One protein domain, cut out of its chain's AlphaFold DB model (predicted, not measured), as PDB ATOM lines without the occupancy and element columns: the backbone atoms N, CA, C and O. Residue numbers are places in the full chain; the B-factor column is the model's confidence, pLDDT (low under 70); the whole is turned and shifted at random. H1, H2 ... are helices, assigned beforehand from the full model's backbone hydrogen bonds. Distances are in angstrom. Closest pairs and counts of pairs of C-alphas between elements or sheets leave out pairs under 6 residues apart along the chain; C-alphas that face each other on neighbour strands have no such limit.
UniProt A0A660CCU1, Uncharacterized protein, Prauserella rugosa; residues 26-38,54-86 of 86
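This is residues 26 to 38 and 54 to 86 of the 86 residues of an uncharacterized protein of Prauserella rugosa (UniProt A0A660CCU1). Picture one long straight helix, H2, with a much shorter helix, H1, running beside its first part in the opposite direction, and with the rest of H2 sticking out alone from residue 67 onward. The two make a lopsided pair, and the free part of H2 gives the rod its length. The printed part has 46 residues, with two named helices in the order H1, H2 and no named strand; the class is all helix. The whole is extended, with a radius of gyration of the C-alphas of 15.4 A and spans of 50 by 16 by 8 A.

Find C-alpha 26 at (497.175, 299.762, 373.720); from there H1, residues 26 to 38, runs 18.5 A to C-alpha 38 at (513.442, 291.385, 376.146). Past the cut, look for C-alpha 56 at (507.765, 289.203, 387.665), where H2, residues 56 to 83, begins. It runs 41.0 A to C-alpha 83 at (469.535, 300.846, 378.387).

Compare the C-alphas of H1 with those of H2 and you will find that the two helices touch, with 6 pairs of C-alphas within 8 A. The closest C-alphas are those of Arg 28 and Phe 62, 7.1 A apart. H2 touches H1 with residues 58 to 65 alone. Their lines stand at a shallow tilt of 19 degrees, and they run opposite ways. In H1 and H2 every O i to N i+4 pair is within hydrogen-bond range.

Look at Leu 38 and Leu 86 for the two C-alphas farthest apart, at 50.2 A. Residues 39 to 53 are not printed, and C-alphas 38 and 54 are 7.7 A apart across this cut, which lies in the link from H1 to H2. Residues 67 to 86, of which 67 to 83 belong to H2, stand free. The mean pLDDT of the printed part is 87.4, and no printed residue is under 70.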
ATOM      1  N   HIS A  26     495.885 299.176 374.086       91.25
ATOM      2  CA  HIS A  26     497.175 299.762 373.720       91.25
ATOM      3  C   HIS A  26     498.269 299.490 374.769       91.25
ATOM      4  O   HIS A  26     499.411 299.175 374.435       91.25
ATOM      5  N   ALA A  27     497.938 299.568 376.062       90.31
ATOM      6  CA  ALA A  27     498.876 299.229 377.130       90.31
ATOM      7  C   ALA A  27     499.297 297.750 377.077       90.31
ATOM      8  O   ALA A  27     500.464 297.435 377.318       90.31
ATOM      9  N   ARG A  28     498.382 296.845 376.711       90.50
ATOM     10  CA  ARG A  28     498.692 295.424 376.519       90.50
ATOM     11  C   ARG A  28     499.663 295.214 375.363       90.50
ATOM     12  O   ARG A  28     500.641 294.490 375.533       90.50
ATOM     13  N   GLU A  29     499.425 295.863 374.227       92.94
ATOM     14  CA  GLU A  29     500.312 295.797 373.059       92.94
ATOM     15  C   GLU A  29     501.734 296.255 373.405       92.94
ATOM     16  O   GLU A  29     502.693 295.537 373.123       92.94
ATOM     17  N   LEU A  30     501.873 297.380 374.112       92.88
ATOM     18  CA  LEU A  30     503.164 297.884 374.596       92.88
ATOM     19  C   LEU A  30     503.889 296.885 375.511       92.88
ATOM     20  O   LEU A  30     505.101 296.697 375.396       92.88
ATOM     21  N   LEU A  31     503.166 296.232 376.427       90.62
ATOM     22  CA  LEU A  31     503.750 295.219 377.310       90.62
ATOM     23  C   LEU A  31     504.170 293.960 376.537       90.62
ATOM     24  O   LEU A  31     505.198 293.359 376.853       90.62
ATOM     25  N   GLU A  32     503.409 293.558 375.518       90.62
ATOM     26  CA  GLU A  32     503.767 292.442 374.636       90.62
ATOM     27  C   GLU A  32     504.987 292.769 373.770       90.62
ATOM     28  O   GLU A  32     505.872 291.925 373.613       90.62
ATOM     29  N   GLU A  33     505.075 293.991 373.251       91.19
ATOM     30  CA  GLU A  33     506.235 294.472 372.506       91.19
ATOM     31  C   GLU A  33     507.483 294.500 373.393       91.19
ATOM     32  O   GLU A  33     508.517 293.937 373.029       91.19
ATOM     33  N   TYR A  34     507.367 295.037 374.610       87.00
ATOM     34  CA  TYR A  34     508.446 295.021 375.596       87.00
ATOM     35  C   TYR A  34     508.896 293.592 375.938       87.00
ATOM     36  O   TYR A  34     510.095 293.305 375.993       87.00
ATOM     37  N   ARG A  35     507.946 292.662 376.107       87.06
ATOM     38  CA  ARG A  35     508.240 291.237 376.315       87.06
ATOM     39  C   ARG A  35     509.050 290.652 375.160       87.06
ATOM     40  O   ARG A  35     510.012 289.927 375.402       87.06
ATOM     41  N   ARG A  36     508.657 290.938 373.915       86.94
ATOM     42  CA  ARG A  36     509.352 290.451 372.713       86.94
ATOM     43  C   ARG A  36     510.755 291.038 372.612       86.94
ATOM     44  O   ARG A  36     511.688 290.279 372.391       86.94
ATOM     45  N   ALA A  37     510.915 292.337 372.860       86.75
ATOM     46  CA  ALA A  37     512.220 292.994 372.862       86.75
ATOM     47  C   ALA A  37     513.170 292.396 373.917       86.75
ATOM     48  O   ALA A  37     514.345 292.170 373.636       86.75
ATOM     49  N   LEU A  38     512.662 292.073 375.112       84.94
ATOM     50  CA  LEU A  38     513.442 291.385 376.146       84.94
ATOM     51  C   LEU A  38     513.871 289.975 375.726       84.94
ATOM     52  O   LEU A  38     514.987 289.562 376.034       84.94
ATOM     53  N   LEU A  54     512.138 286.536 382.527       75.62
ATOM     54  CA  LEU A  54     511.129 287.589 382.474       75.62
ATOM     55  C   LEU A  54     510.936 288.180 383.876       75.62
ATOM     56  O   LEU A  54     510.777 287.431 384.844       75.62
ATOM     57  N   PRO A  55     510.897 289.515 384.014       80.44
ATOM     58  CA  PRO A  55     510.652 290.141 385.301       80.44
ATOM     59  C   PRO A  55     509.223 289.852 385.779       80.44
ATOM     60  O   PRO A  55     508.253 290.057 385.051       80.44
ATOM     61  N   ALA A  56     509.072 289.462 387.049       83.81
ATOM     62  CA  ALA A  56     507.765 289.203 387.665       83.81
ATOM     63  C   ALA A  56     506.823 290.425 387.636       83.81
ATOM     64  O   ALA A  56     505.604 290.280 387.687       83.81
ATOM     65  N   GLN A  57     507.378 291.636 387.527       84.00
ATOM     66  CA  GLN A  57     506.607 292.867 387.358       84.00
ATOM     67  C   GLN A  57     505.824 292.894 386.037       84.00
ATOM     68  O   GLN A  57     504.730 293.443 386.007       84.00
ATOM     69  N   LEU A  58     506.343 292.272 384.973       85.19
ATOM     70  CA  LEU A  58     505.658 292.194 383.684       85.19
ATOM     71  C   LEU A  58     504.431 291.280 383.766       85.19
ATOM     72  O   LEU A  58     503.369 291.650 383.279       85.19
ATOM     73  N   ALA A  59     504.553 290.132 384.440       86.00
ATOM     74  CA  ALA A  59     503.414 289.249 384.700       86.00
ATOM     75  C   ALA A  59     502.321 289.973 385.502       86.00
ATOM     76  O   ALA A  59     501.175 290.013 385.075       86.00
ATOM     77  N   ARG A  60     502.707 290.669 386.583       88.31
ATOM     78  CA  ARG A  60     501.773 291.484 387.378       88.31
ATOM     79  C   ARG A  60     501.093 292.582 386.563       88.31
ATOM     80  O   ARG A  60     499.921 292.847 386.786       88.31
ATOM     81  N   ALA A  61     501.812 293.225 385.642       88.56
ATOM     82  CA  ALA A  61     501.234 294.256 384.785       88.56
ATOM     83  C   ALA A  61     500.168 293.682 383.838       88.56
ATOM     84  O   ALA A  61     499.142 294.321 383.628       88.56
ATOM     85  N   PHE A  62     500.378 292.470 383.309       89.94
ATOM     86  CA  PHE A  62     499.362 291.770 382.522       89.94
ATOM     87  C   PHE A  62     498.149 291.373 383.365       89.94
ATOM     88  O   PHE A  62     497.032 291.640 382.934       89.94
ATOM     89  N   ASP A  63     498.354 290.810 384.560       91.00
ATOM     90  CA  ASP A  63     497.255 290.449 385.469       91.00
ATOM     91  C   ASP A  63     496.404 291.678 385.835       91.00
ATOM     92  O   ASP A  63     495.183 291.652 385.724       91.00
ATOM     93  N   GLN A  64     497.042 292.799 386.187       90.62
ATOM     94  CA  GLN A  64     496.331 294.046 386.500       90.62
ATOM     95  C   GLN A  64     495.534 294.589 385.309       90.62
ATOM     96  O   GLN A  64     494.460 295.165 385.481       90.62
ATOM     97  N   LEU A  65     496.062 294.435 384.096       90.44
ATOM     98  CA  LEU A  65     495.394 294.887 382.883       90.44
ATOM     99  C   LEU A  65     494.196 293.995 382.542       90.44
ATOM    100  O   LEU A  65     493.168 294.508 382.096       90.44
ATOM    101  N   ASP A  66     494.301 292.691 382.791       90.31
ATOM    102  CA  ASP A  66     493.194 291.744 382.652       90.31
ATOM    103  C   ASP A  66     492.071 292.064 383.649       90.31
ATOM    104  O   ASP A  66     490.926 292.255 383.235       90.31
ATOM    105  N   ASP A  67     492.412 292.288 384.923       91.44
ATOM    106  CA  ASP A  67     491.467 292.708 385.965       91.44
ATOM    107  C   ASP A  67     490.727 293.998 385.579       91.44
ATOM    108  O   ASP A  67     489.497 294.077 385.660       91.44
ATOM    109  N   HIS A  68     491.459 295.020 385.124       88.75
ATOM    110  CA  HIS A  68     490.867 296.291 384.701       88.75
ATOM    111  C   HIS A  68     489.963 296.119 383.475       88.75
ATOM    112  O   HIS A  68     488.885 296.710 383.412       88.75
ATOM    113  N   THR A  69     490.362 295.283 382.517       89.50
ATOM    114  CA  THR A  69     489.562 295.000 381.318       89.50
ATOM    115  C   THR A  69     488.282 294.242 381.677       89.50
ATOM    116  O   THR A  69     487.206 294.573 381.179       89.50
ATOM    117  N   GLY A  70     488.365 293.286 382.606       89.50
ATOM    118  CA  GLY A  70     487.209 292.576 383.154       89.50
ATOM    119  C   GLY A  70     486.230 293.516 383.863       89.50
ATOM    120  O   GLY A  70     485.018 293.426 383.654       89.50
ATOM    121  N   GLN A  71     486.741 294.467 384.649       90.38
ATOM    122  CA  GLN A  71     485.920 295.495 385.293       90.38
ATOM    123  C   GLN A  71     485.221 296.399 384.271       90.38
ATOM    124  O   GLN A  71     484.016 296.627 384.393       90.38
ATOM    125  N   LEU A  72     485.939 296.868 383.245       90.31
ATOM    126  CA  LEU A  72     485.362 297.683 382.170       90.31
ATOM    127  C   LEU A  72     484.244 296.930 381.434       90.31
ATOM    128  O   LEU A  72     483.154 297.477 381.268       90.31
ATOM    129  N   GLY A  73     484.455 295.656 381.093       87.38
ATOM    130  CA  GLY A  73     483.421 294.821 380.473       87.38
ATOM    131  C   GLY A  73     482.206 294.575 381.380       87.38
ATOM    132  O   GLY A  73     481.078 294.454 380.900       87.38
ATOM    133  N   GLY A  74     482.401 294.532 382.702       89.00
ATOM    134  CA  GLY A  74     481.308 294.467 383.674       89.00
ATOM    135  C   GLY A  74     480.470 295.750 383.712       89.00
ATOM    136  O   GLY A  74     479.239 295.689 383.743       89.00
ATOM    137  N   VAL A  75     481.124 296.915 383.655       88.44
ATOM    138  CA  VAL A  75     480.445 298.219 383.582       88.44
ATOM    139  C   VAL A  75     479.692 298.364 382.257       88.44
ATOM    140  O   VAL A  75     478.547 298.816 382.264       88.44
ATOM    141  N   GLU A  76     480.273 297.916 381.141       87.31
ATOM    142  CA  GLU A  76     479.606 297.904 379.833       87.31
ATOM    143  C   GLU A  76     478.307 297.095 379.861       87.31
ATOM    144  O   GLU A  76     477.252 297.568 379.442       87.31
ATOM    145  N   GLN A  77     478.361 295.882 380.413       87.81
ATOM    146  CA  GLN A  77     477.188 295.017 380.537       87.81
ATOM    147  C   GLN A  77     476.108 295.636 381.425       87.81
ATOM    148  O   GLN A  77     474.923 295.553 381.096       87.81
ATOM    149  N   ALA A  78     476.497 296.277 382.529       87.62
ATOM    150  CA  ALA A  78     475.558 296.961 383.409       87.62
ATOM    151  C   ALA A  78     474.855 298.131 382.699       87.62
ATOM    152  O   ALA A  78     473.640 298.284 382.838       87.62
ATOM    153  N   LEU A  79     475.598 298.914 381.908       85.81
ATOM    154  CA  LEU A  79     475.051 300.007 381.099       85.81
ATOM    155  C   LEU A  79     474.104 299.484 380.017       85.81
ATOM    156  O   LEU A  79     472.970 299.951 379.933       85.81
ATOM    157  N   ASN A  80     474.511 298.461 379.265       86.56
ATOM    158  CA  ASN A  80     473.683 297.844 378.227       86.56
ATOM    159  C   ASN A  80     472.376 297.276 378.801       86.56
ATOM    160  O   ASN A  80     471.304 297.429 378.218       86.56
ATOM    161  N   HIS A  81     472.437 296.643 379.976       88.06
ATOM    162  CA  HIS A  81     471.250 296.119 380.648       88.06
ATOM    163  C   HIS A  81     470.327 297.229 381.176       88.06
ATOM    164  O   HIS A  81     469.108 297.057 381.199       88.06
ATOM    165  N   TYR A  82     470.889 298.366 381.596       83.12
ATOM    166  CA  TYR A  82     470.108 299.538 381.979       83.12
ATOM    167  C   TYR A  82     469.410 300.173 380.767       83.12
ATOM    168  O   TYR A  82     468.212 300.437 380.839       83.12
ATOM    169  N   GLU A  83     470.115 300.344 379.642       81.62
ATOM    170  CA  GLU A  83     469.535 300.846 378.387       81.62
ATOM    171  C   GLU A  83     468.434 299.924 377.848       81.62
ATOM    172  O   GLU A  83     467.397 300.408 377.417       81.62
ATOM    173  N   ALA A  84     468.600 298.601 377.938       83.88
ATOM    174  CA  ALA A  84     467.587 297.640 377.491       83.88
ATOM    175  C   ALA A  84     466.279 297.666 378.313       83.88
ATOM    176  O   ALA A  84     465.294 297.043 377.915       83.88
ATOM    177  N   ARG A  85     466.276 298.322 379.482       82.06
ATOM    178  CA  ARG A  85     465.103 298.470 380.362       82.06
ATOM    179  C   ARG A  85     464.434 299.843 380.275       82.06
ATOM    180  O   ARG A  85     463.394 300.018 380.915       82.06
ATOM    181  N   LEU A  86     465.035 300.790 379.556       75.25
ATOM    182  CA  LEU A  86     464.456 302.097 379.232       75.25
ATOM    183  C   LEU A  86     463.556 301.996 377.997       75.25
ATOM    184  O   LEU A  86     462.545 302.733 377.984       75.25
TER     185      LEU A  86